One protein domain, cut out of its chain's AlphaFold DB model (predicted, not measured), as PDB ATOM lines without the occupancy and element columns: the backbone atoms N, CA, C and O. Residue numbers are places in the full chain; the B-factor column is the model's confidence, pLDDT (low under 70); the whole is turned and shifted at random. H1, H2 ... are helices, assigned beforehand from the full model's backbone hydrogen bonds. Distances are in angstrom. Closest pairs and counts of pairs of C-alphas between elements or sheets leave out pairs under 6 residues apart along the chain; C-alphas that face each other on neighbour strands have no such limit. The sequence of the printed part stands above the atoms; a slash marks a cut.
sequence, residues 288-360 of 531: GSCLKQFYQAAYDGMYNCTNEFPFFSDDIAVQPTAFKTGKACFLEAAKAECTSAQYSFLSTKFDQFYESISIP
ATOM      1  N   GLY A 288      -7.468 -56.920 -24.156       86.19
ATOM      2  CA  GLY A 288      -8.182 -56.212 -25.228       86.19
ATOM      3  C   GLY A 288      -9.299 -55.293 -24.716       86.19
ATOM      4  O   GLY A 288      -9.342 -54.121 -25.077       86.19
ATOM      5  N   SER A 289     -10.154 -55.794 -23.818       83.12
ATOM      6  CA  SER A 289     -11.249 -55.005 -23.229       83.12
ATOM      7  C   SER A 289     -10.762 -53.890 -22.299       83.12
ATOM      8  O   SER A 289     -11.345 -52.809 -22.282       83.12
ATOM      9  N   CYS A 290      -9.678 -54.126 -21.557       89.62
ATOM     10  CA  CYS A 290      -9.024 -53.116 -20.725       89.62
ATOM     11  C   CYS A 290      -8.455 -51.977 -21.581       89.62
ATOM     12  O   CYS A 290      -8.702 -50.807 -21.307       89.62
ATOM     13  N   LEU A 291      -7.751 -52.312 -22.665       91.69
ATOM     14  CA  LEU A 291      -7.177 -51.320 -23.570       91.69
ATOM     15  C   LEU A 291      -8.235 -50.517 -24.308       91.69
ATOM     16  O   LEU A 291      -8.066 -49.312 -24.448       91.69
ATOM     17  N   LYS A 292      -9.330 -51.150 -24.739       88.44
ATOM     18  CA  LYS A 292     -10.474 -50.433 -25.310       88.44
ATOM     19  C   LYS A 292     -10.963 -49.338 -24.356       88.44
ATOM     20  O   LYS A 292     -11.099 -48.194 -24.775       88.44
ATOM     21  N   GLN A 293     -11.180 -49.676 -23.081       87.38
ATOM     22  CA  GLN A 293     -11.643 -48.716 -22.074       87.38
ATOM     23  C   GLN A 293     -10.597 -47.637 -21.776       87.38
ATOM     24  O   GLN A 293     -10.939 -46.461 -21.710       87.38
ATOM     25  N   PHE A 294      -9.318 -48.009 -21.673       93.06
ATOM     26  CA  PHE A 294      -8.227 -47.046 -21.515       93.06
ATOM     27  C   PHE A 294      -8.185 -46.035 -22.669       93.06
ATOM     28  O   PHE A 294      -8.190 -44.832 -22.423       93.06
ATOM     29  N   TYR A 295      -8.163 -46.507 -23.920       93.38
ATOM     30  CA  TYR A 295      -8.116 -45.623 -25.084       93.38
ATOM     31  C   TYR A 295      -9.357 -44.747 -25.167       93.38
ATOM     32  O   TYR A 295      -9.245 -43.582 -25.522       93.38
ATOM     33  N   GLN A 296     -10.526 -45.269 -24.813       88.88
ATOM     34  CA  GLN A 296     -11.731 -44.458 -24.764       88.88
ATOM     35  C   GLN A 296     -11.610 -43.331 -23.733       88.88
ATOM     36  O   GLN A 296     -11.754 -42.166 -24.084       88.88
ATOM     37  N   ALA A 297     -11.257 -43.654 -22.489       89.12
ATOM     38  CA  ALA A 297     -11.133 -42.654 -21.435       89.12
ATOM     39  C   ALA A 297     -10.027 -41.621 -21.723       89.12
ATOM     40  O   ALA A 297     -10.171 -40.446 -21.386       89.12
ATOM     41  N   ALA A 298      -8.939 -42.044 -22.372       92.88
ATOM     42  CA  ALA A 298      -7.885 -41.151 -22.844       92.88
ATOM     43  C   ALA A 298      -8.371 -40.226 -23.973       92.88
ATOM     44  O   ALA A 298      -8.009 -39.053 -23.985       92.88
ATOM     45  N   TYR A 299      -9.193 -40.734 -24.898       91.25
ATOM     46  CA  TYR A 299      -9.781 -39.959 -25.995       91.25
ATOM     47  C   TYR A 299     -10.763 -38.904 -25.475       91.25
ATOM     48  O   TYR A 299     -10.757 -37.767 -25.936       91.25
ATOM     49  N   ASP A 300     -11.554 -39.270 -24.467       86.50
ATOM     50  CA  ASP A 300     -12.527 -38.388 -23.817       86.50
ATOM     51  C   ASP A 300     -11.878 -37.393 -22.834       86.50
ATOM     52  O   ASP A 300     -12.563 -36.556 -22.250       86.50
ATOM     53  N   GLY A 301     -10.562 -37.490 -22.612       88.81
ATOM     54  CA  GLY A 301      -9.835 -36.612 -21.697       88.81
ATOM     55  C   GLY A 301     -10.180 -36.821 -20.219       88.81
ATOM     56  O   GLY A 301      -9.996 -35.906 -19.419       88.81
ATOM     57  N   MET A 302     -10.655 -38.010 -19.826       87.88
ATOM     58  CA  MET A 302     -11.024 -38.312 -18.430       87.88
ATOM     59  C   MET A 302      -9.827 -38.285 -17.471       87.88
ATOM     60  O   MET A 302      -9.995 -38.120 -16.264       87.88
ATOM     61  N   TYR A 303      -8.619 -38.451 -18.008       90.38
ATOM     62  CA  TYR A 303      -7.368 -38.451 -17.262       90.38
ATOM     63  C   TYR A 303      -6.451 -37.373 -17.831       90.38
ATOM     64  O   TYR A 303      -5.887 -37.541 -18.905       90.38
ATOM     65  N   ASN A 304      -6.248 -36.274 -17.103       90.56
ATOM     66  CA  ASN A 304      -5.470 -35.132 -17.605       90.56
ATOM     67  C   ASN A 304      -4.066 -35.516 -18.108       90.56
ATOM     68  O   ASN A 304      -3.578 -34.935 -19.076       90.56
ATOM     69  N   CYS A 305      -3.436 -36.518 -17.485       93.25
ATOM     70  CA  CYS A 305      -2.103 -36.983 -17.856       93.25
ATOM     71  C   CYS A 305      -2.040 -37.660 -19.236       93.25
ATOM     72  O   CYS A 305      -0.956 -37.747 -19.808       93.25
ATOM     73  N   THR A 306      -3.154 -38.152 -19.801       93.88
ATOM     74  CA  THR A 306      -3.106 -38.902 -21.071       93.88
ATOM     75  C   THR A 306      -2.755 -38.020 -22.259       93.88
ATOM     76  O   THR A 306      -2.202 -38.521 -23.234       93.88
ATOM     77  N   ASN A 307      -2.997 -36.713 -22.153       91.19
ATOM     78  CA  ASN A 307      -2.662 -35.731 -23.185       91.19
ATOM     79  C   ASN A 307      -1.152 -35.461 -23.301       91.19
ATOM     80  O   ASN A 307      -0.700 -34.924 -24.309       91.19
ATOM     81  N   GLU A 308      -0.361 -35.836 -22.291       94.19
ATOM     82  CA  GLU A 308       1.095 -35.640 -22.284       94.19
ATOM     83  C   GLU A 308       1.844 -36.722 -23.080       94.19
ATOM     84  O   GLU A 308       3.037 -36.578 -23.357       94.19
ATOM     85  N   PHE A 309       1.158 -37.804 -23.468       95.25
ATOM     86  CA  PHE A 309       1.770 -38.964 -24.108       95.25
ATOM     87  C   PHE A 309       1.051 -39.336 -25.413       95.25
ATOM     88  O   PHE A 309      -0.177 -39.392 -25.460       95.25
ATOM     89  N   PRO A 310       1.787 -39.690 -26.481       93.81
ATOM     90  CA  PRO A 310       1.191 -40.037 -27.769       93.81
ATOM     91  C   PRO A 310       0.686 -41.494 -27.805       93.81
ATOM     92  O   PRO A 310       1.106 -42.287 -28.650       93.81
ATOM     93  N   PHE A 311      -0.226 -41.869 -26.897       93.56
ATOM     94  CA  PHE A 311      -0.770 -43.235 -26.792       93.56
ATOM     95  C   PHE A 311      -1.480 -43.716 -28.073       93.56
ATOM     96  O   PHE A 311      -1.479 -44.913 -28.371       93.56
ATOM     97  N   PHE A 312      -2.039 -42.787 -28.853       91.50
ATOM     98  CA  PHE A 312      -2.740 -43.055 -30.113       91.50
ATOM     99  C   PHE A 312      -1.828 -43.095 -31.346       91.50
ATOM    100  O   PHE A 312      -2.324 -43.278 -32.452       91.50
ATOM    101  N   SER A 313      -0.510 -42.920 -31.193       88.56
ATOM    102  CA  SER A 313       0.399 -42.880 -32.344       88.56
ATOM    103  C   SER A 313       0.348 -44.170 -33.169       88.56
ATOM    104  O   SER A 313       0.350 -45.276 -32.624       88.56
ATOM    105  N   ASP A 314       0.343 -44.030 -34.494       82.00
ATOM    106  CA  ASP A 314       0.518 -45.135 -35.446       82.00
ATOM    107  C   ASP A 314       1.980 -45.491 -35.704       82.00
ATOM    108  O   ASP A 314       2.273 -46.498 -36.348       82.00
ATOM    109  N   ASP A 315       2.905 -44.685 -35.189       83.88
ATOM    110  CA  ASP A 315       4.327 -44.954 -35.305       83.88
ATOM    111  C   ASP A 315       4.748 -46.044 -34.303       83.88
ATOM    112  O   ASP A 315       4.624 -45.895 -33.080       83.88
ATOM    113  N   ILE A 316       5.277 -47.137 -34.861       79.50
ATOM    114  CA  ILE A 316       5.722 -48.344 -34.156       79.50
ATOM    115  C   ILE A 316       6.842 -48.089 -33.139       79.50
ATOM    116  O   ILE A 316       7.027 -48.897 -32.235       79.50
ATOM    117  N   ALA A 317       7.591 -46.992 -33.255       83.00
ATOM    118  CA  ALA A 317       8.617 -46.600 -32.291       83.00
ATOM    119  C   ALA A 317       8.066 -45.641 -31.222       83.00
ATOM    120  O   ALA A 317       8.507 -45.653 -30.065       83.00
ATOM    121  N   VAL A 318       7.083 -44.814 -31.586       88.94
ATOM    122  CA  VAL A 318       6.520 -43.782 -30.704       88.94
ATOM    123  C   VAL A 318       5.532 -44.374 -29.707       88.94
ATOM    124  O   VAL A 318       5.630 -44.075 -28.516       88.94
ATOM    125  N   GLN A 319       4.601 -45.219 -30.156       87.31
ATOM    126  CA  GLN A 319       3.553 -45.743 -29.276       87.31
ATOM    127  C   GLN A 319       4.123 -46.573 -28.111       87.31
ATOM    128  O   GLN A 319       3.758 -46.296 -26.967       87.31
ATOM    129  N   PRO A 320       5.050 -47.527 -28.327       86.69
ATOM    130  CA  PRO A 320       5.739 -48.191 -27.224       86.69
ATOM    131  C   PRO A 320       6.357 -47.196 -26.243       86.69
ATOM    132  O   PRO A 320       6.101 -47.243 -25.040       86.69
ATOM    133  N   THR A 321       7.110 -46.223 -26.753       90.12
ATOM    134  CA  THR A 321       7.760 -45.212 -25.915       90.12
ATOM    135  C   THR A 321       6.748 -44.434 -25.066       90.12
ATOM    136  O   THR A 321       7.031 -44.163 -23.896       90.12
ATOM    137  N   ALA A 322       5.550 -44.156 -25.593       93.38
ATOM    138  CA  ALA A 322       4.449 -43.553 -24.842       93.38
ATOM    139  C   ALA A 322       4.000 -44.434 -23.666       93.38
ATOM    140  O   ALA A 322       3.917 -43.945 -22.545       93.38
ATOM    141  N   PHE A 323       3.801 -45.741 -23.867       93.50
ATOM    142  CA  PHE A 323       3.476 -46.668 -22.771       93.50
ATOM    143  C   PHE A 323       4.596 -46.780 -21.736       93.50
ATOM    144  O   PHE A 323       4.329 -46.846 -20.537       93.50
ATOM    145  N   LYS A 324       5.857 -46.769 -22.172       93.44
ATOM    146  CA  LYS A 324       7.005 -46.857 -21.267       93.44
ATOM    147  C   LYS A 324       7.154 -45.611 -20.393       93.44
ATOM    148  O   LYS A 324       7.345 -45.732 -19.186       93.44
ATOM    149  N   THR A 325       7.091 -44.428 -20.999       95.38
ATOM    150  CA  THR A 325       7.267 -43.138 -20.306       95.38
ATOM    151  C   THR A 325       6.011 -42.727 -19.540       95.38
ATOM    152  O   THR A 325       6.106 -42.299 -18.393       95.38
ATOM    153  N   GLY A 326       4.837 -42.965 -20.119       96.06
ATOM    154  CA  GLY A 326       3.523 -42.723 -19.530       96.06
ATOM    155  C   GLY A 326       3.004 -43.856 -18.647       96.06
ATOM    156  O   GLY A 326       1.818 -43.875 -18.331       96.06
ATOM    157  N   LYS A 327       3.858 -44.801 -18.223       96.81
ATOM    158  CA  LYS A 327       3.471 -45.980 -17.425       96.81
ATOM    159  C   LYS A 327       2.622 -45.621 -16.205       96.81
ATOM    160  O   LYS A 327       1.636 -46.297 -15.937       96.81
ATOM    161  N   ALA A 328       3.004 -44.579 -15.466       96.81
ATOM    162  CA  ALA A 328       2.265 -44.148 -14.281       96.81
ATOM    163  C   ALA A 328       0.836 -43.704 -14.637       96.81
ATOM    164  O   ALA A 328      -0.114 -44.194 -14.034       96.81
ATOM    165  N   CYS A 329       0.695 -42.870 -15.673       97.19
ATOM    166  CA  CYS A 329      -0.596 -42.412 -16.184       97.19
ATOM    167  C   CYS A 329      -1.456 -43.575 -16.705       97.19
ATOM    168  O   CYS A 329      -2.629 -43.704 -16.358       97.19
ATOM    169  N   PHE A 330      -0.861 -44.484 -17.483       96.56
ATOM    170  CA  PHE A 330      -1.559 -45.671 -17.969       96.56
ATOM    171  C   PHE A 330      -2.050 -46.564 -16.823       96.56
ATOM    172  O   PHE A 330      -3.188 -47.021 -16.855       96.56
ATOM    173  N   LEU A 331      -1.225 -46.813 -15.799       96.38
ATOM    174  CA  LEU A 331      -1.618 -47.643 -14.657       96.38
ATOM    175  C   LEU A 331      -2.680 -46.970 -13.781       96.38
ATOM    176  O   LEU A 331      -3.534 -47.671 -13.241       96.38
ATOM    177  N   GLU A 332      -2.653 -45.644 -13.654       95.31
ATOM    178  CA  GLU A 332      -3.711 -44.881 -12.988       95.31
ATOM    179  C   GLU A 332      -5.061 -45.109 -13.676       95.31
ATOM    180  O   GLU A 332      -6.007 -45.570 -13.031       95.31
ATOM    181  N   ALA A 333      -5.121 -44.893 -14.991       93.94
ATOM    182  CA  ALA A 333      -6.327 -45.132 -15.774       93.94
ATOM    183  C   ALA A 333      -6.732 -46.617 -15.744       93.94
ATOM    184  O   ALA A 333      -7.876 -46.950 -15.441       93.94
ATOM    185  N   ALA A 334      -5.793 -47.543 -15.952       93.31
ATOM    186  CA  ALA A 334      -6.075 -48.979 -15.952       93.31
ATOM    187  C   ALA A 334      -6.639 -49.480 -14.612       93.31
ATOM    188  O   ALA A 334      -7.466 -50.389 -14.597       93.31
ATOM    189  N   LYS A 335      -6.247 -48.890 -13.478       92.50
ATOM    190  CA  LYS A 335      -6.815 -49.227 -12.162       92.50
ATOM    191  C   LYS A 335      -8.315 -48.931 -12.091       92.50
ATOM    192  O   LYS A 335      -9.091 -49.672 -11.479       92.50
ATOM    193  N   ALA A 336      -8.724 -47.829 -12.703       87.94
ATOM    194  CA  ALA A 336     -10.105 -47.379 -12.710       87.94
ATOM    195  C   ALA A 336     -10.935 -48.040 -13.823       87.94
ATOM    196  O   ALA A 336     -12.116 -48.323 -13.591       87.94
ATOM    197  N   GLU A 337     -10.329 -48.353 -14.967       87.69
ATOM    198  CA  GLU A 337     -11.023 -48.869 -16.155       87.69
ATOM    199  C   GLU A 337     -11.010 -50.401 -16.296       87.69
ATOM    200  O   GLU A 337     -11.946 -50.989 -16.827       87.69
ATOM    201  N   CYS A 338      -9.986 -51.099 -15.809       88.56
ATOM    202  CA  CYS A 338      -9.810 -52.527 -16.092       88.56
ATOM    203  C   CYS A 338     -10.293 -53.425 -14.949       88.56
ATOM    204  O   CYS A 338     -10.413 -52.978 -13.807       88.56
ATOM    205  N   THR A 339     -10.555 -54.709 -15.228       85.94
ATOM    206  CA  THR A 339     -10.893 -55.666 -14.159       85.94
ATOM    207  C   THR A 339      -9.748 -55.797 -13.160       85.94
ATOM    208  O   THR A 339      -8.585 -55.523 -13.476       85.94
ATOM    209  N   SER A 340     -10.056 -56.250 -11.944       85.12
ATOM    210  CA  SER A 340      -9.035 -56.416 -10.901       85.12
ATOM    211  C   SER A 340      -7.918 -57.369 -11.338       85.12
ATOM    212  O   SER A 340      -6.742 -57.107 -11.080       85.12
ATOM    213  N   ALA A 341      -8.262 -58.435 -12.067       87.00
ATOM    214  CA  ALA A 341      -7.292 -59.373 -12.622       87.00
ATOM    215  C   ALA A 341      -6.417 -58.730 -13.712       87.00
ATOM    216  O   ALA A 341      -5.191 -58.868 -13.680       87.00
ATOM    217  N   GLN A 342      -7.022 -57.957 -14.621       90.31
ATOM    218  CA  GLN A 342      -6.294 -57.240 -15.670       90.31
ATOM    219  C   GLN A 342      -5.346 -56.189 -15.087       90.31
ATOM    220  O   GLN A 342      -4.175 -56.139 -15.458       90.31
ATOM    221  N   TYR A 343      -5.809 -55.391 -14.125       92.44
ATOM    222  CA  TYR A 343      -4.963 -54.410 -13.450       92.44
ATOM    223  C   TYR A 343      -3.835 -55.076 -12.649       92.44
ATOM    224  O   TYR A 343      -2.693 -54.615 -12.686       92.44
ATOM    225  N   SER A 344      -4.112 -56.181 -11.952       91.88
ATOM    226  CA  SER A 344      -3.080 -56.958 -11.252       91.88
ATOM    227  C   SER A 344      -2.002 -57.447 -12.223       91.88
ATOM    228  O   SER A 344      -0.807 -57.275 -11.971       91.88
ATOM    229  N   PHE A 345      -2.403 -57.959 -13.392       91.56
ATOM    230  CA  PHE A 345      -1.472 -58.322 -14.457       91.56
ATOM    231  C   PHE A 345      -0.667 -57.113 -14.954       91.56
ATOM    232  O   PHE A 345       0.560 -57.177 -14.975       91.56
ATOM    233  N   LEU A 346      -1.312 -55.997 -15.299       93.25
ATOM    234  CA  LEU A 346      -0.629 -54.805 -15.818       93.25
ATOM    235  C   LEU A 346       0.328 -54.178 -14.801       93.25
ATOM    236  O   LEU A 346       1.414 -53.744 -15.173       93.25
ATOM    237  N   SER A 347      -0.042 -54.143 -13.522       94.06
ATOM    238  CA  SER A 347       0.781 -53.548 -12.464       94.06
ATOM    239  C   SER A 347       1.990 -54.411 -12.091       94.06
ATOM    240  O   SER A 347       3.057 -53.867 -11.804       94.06
ATOM    241  N   THR A 348       1.864 -55.742 -12.136       94.12
ATOM    242  CA  THR A 348       2.945 -56.674 -11.750       94.12
ATOM    243  C   THR A 348       3.784 -57.171 -12.925       94.12
ATOM    244  O   THR A 348       4.965 -57.466 -12.757       94.12
ATOM    245  N   LYS A 349       3.199 -57.250 -14.122       93.44
ATOM    246  CA  LYS A 349       3.811 -57.781 -15.350       93.44
ATOM    247  C   LYS A 349       3.783 -56.756 -16.486       93.44
ATOM    248  O   LYS A 349       3.674 -57.121 -17.656       93.44
ATOM    249  N   PHE A 350       3.920 -55.473 -16.143       93.56
ATOM    250  CA  PHE A 350       3.908 -54.376 -17.113       93.56
ATOM    251  C   PHE A 350       4.904 -54.586 -18.254       93.56
ATOM    252  O   PHE A 350       4.557 -54.366 -19.406       93.56
ATOM    253  N   ASP A 351       6.120 -55.036 -17.950       91.94
ATOM    254  CA  ASP A 351       7.167 -55.176 -18.965       91.94
ATOM    255  C   ASP A 351       6.818 -56.279 -19.983       91.94
ATOM    256  O   ASP A 351       7.039 -56.103 -21.176       91.94
ATOM    257  N   GLN A 352       6.142 -57.353 -19.548       89.94
ATOM    258  CA  GLN A 352       5.621 -58.393 -20.449       89.94
ATOM    259  C   GLN A 352       4.487 -57.863 -21.335       89.94
ATOM    260  O   GLN A 352       4.402 -58.191 -22.519       89.94
ATOM    261  N   PHE A 353       3.597 -57.044 -20.766       90.44
ATOM    262  CA  PHE A 353       2.564 -56.351 -21.535       90.44
ATOM    263  C   PHE A 353       3.193 -55.414 -22.576       90.44
ATOM    264  O   PHE A 353       2.855 -55.492 -23.757       90.44
ATOM    265  N   TYR A 354       4.141 -54.587 -22.146       90.44
ATOM    266  CA  TYR A 354       4.878 -53.651 -22.981       90.44
ATOM    267  C   TYR A 354       5.562 -54.363 -24.152       90.44
ATOM    268  O   TYR A 354       5.370 -53.967 -25.299       90.44
ATOM    269  N   GLU A 355       6.288 -55.454 -23.908       88.56
ATOM    270  CA  GLU A 355       6.908 -56.253 -24.974       88.56
ATOM    271  C   GLU A 355       5.870 -56.753 -25.989       88.56
ATOM    272  O   GLU A 355       6.095 -56.652 -27.196       88.56
ATOM    273  N   SER A 356       4.696 -57.193 -25.518       86.31
ATOM    274  CA  SER A 356       3.627 -57.717 -26.380       86.31
ATOM    275  C   SER A 356       2.999 -56.689 -27.328       86.31
ATOM    276  O   SER A 356       2.410 -57.087 -28.332       86.31
ATOM    277  N   ILE A 357       3.130 -55.392 -27.029       85.94
ATOM    278  CA  ILE A 357       2.659 -54.288 -27.884       85.94
ATOM    279  C   ILE A 357       3.798 -53.577 -28.627       85.94
ATOM    280  O   ILE A 357       3.530 -52.758 -29.498       85.94
ATOM    281  N   SER A 358       5.057 -53.871 -28.291       86.06
ATOM    282  CA  SER A 358       6.230 -53.170 -28.839       86.06
ATOM    283  C   SER A 358       6.944 -53.937 -29.941       86.06
ATOM    284  O   SER A 358       7.645 -53.336 -30.749       86.06
ATOM    285  N   ILE A 359       6.811 -55.263 -29.956       83.31
ATOM    286  CA  ILE A 359       7.542 -56.126 -30.882       83.31
ATOM    287  C   ILE A 359       6.559 -56.644 -31.936       83.31
ATOM    288  O   ILE A 359       5.728 -57.499 -31.613       83.31
ATOM    289  N   PRO A 360       6.627 -56.158 -33.190       80.38
ATOM    290  CA  PRO A 360       5.797 -56.696 -34.254       80.38
ATOM    291  C   PRO A 360       6.203 -58.151 -34.537       80.38
ATOM    292  O   PRO A 360       7.400 -58.451 -34.606       80.38
TER     293      PRO A 360
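This is residues 288 to 360 of the 531 residues of an uncharacterized protein of Caenorhabditis brenneri (UniProt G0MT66). Two L-shaped helix pairs are stacked, H3 with H4 and H5 with H6, so that H4 lies beside H5 and H3 beside H6. H1 stands crosswise at the far end of H4, and short H2 packs on H4 away from H5. The 73 printed residues have six named helices, H1 to H6 in chain order, and no named strand: the class is all helix. The whole is compact and rounded, with a radius of gyration of the C-alphas of 11.3 A and spans of 29 by 26 by 19 A.

H1, residues 288 to 299, begins at C-alpha 288 (-8.182, -56.212, -25.228) and is 16.3 A long. H2 is residues 304 to 308, and H3 is residues 318 to 325. H4, residues 327 to 337, is 14.8 A long and begins at C-alpha 327 (3.471, -45.980, -17.425). H5, residues 340 to 348, and H6, residues 350 to 358, are each 12.0 A long; H6 ends at C-alpha 358 (6.230, -53.170, -28.839).

H4 is the hub, touching three helices. It touches H1 about perpendicular, at 73 degrees, with the C-alphas of Gln 293 and Glu 337 closest at 6.0 A. H4 and H5 form a helical hairpin at a shallow tilt of 9 degrees, opposite ways; the closest C-alphas, of Lys 335 and Tyr 343, are 5.7 A apart. H2 and H4 only just touch, with 3 pairs of C-alphas within 8 A, the closest Cys 305 and Cys 329 at 5.9 A. H3 and H6 touch at a shallow tilt of 8 degrees, opposite ways, closest at the C-alphas of Pro 320 and Ser 358, 5.3 A. H1 and H3 are apart. Every O i to N i+4 pair is within hydrogen-bond range in H1, H3, H5 and H6; H4 has 6 of 7, and H2 has 0 of 1, with 1 of 2 O i to N i+3 pairs.

The C-alphas farthest apart, of Asp 315 and Ser 340, are 30.1 A apart. The printed part has no cut. The link H2 to H3 is short and the other links are tight. No printed residue is under 70 in pLDDT.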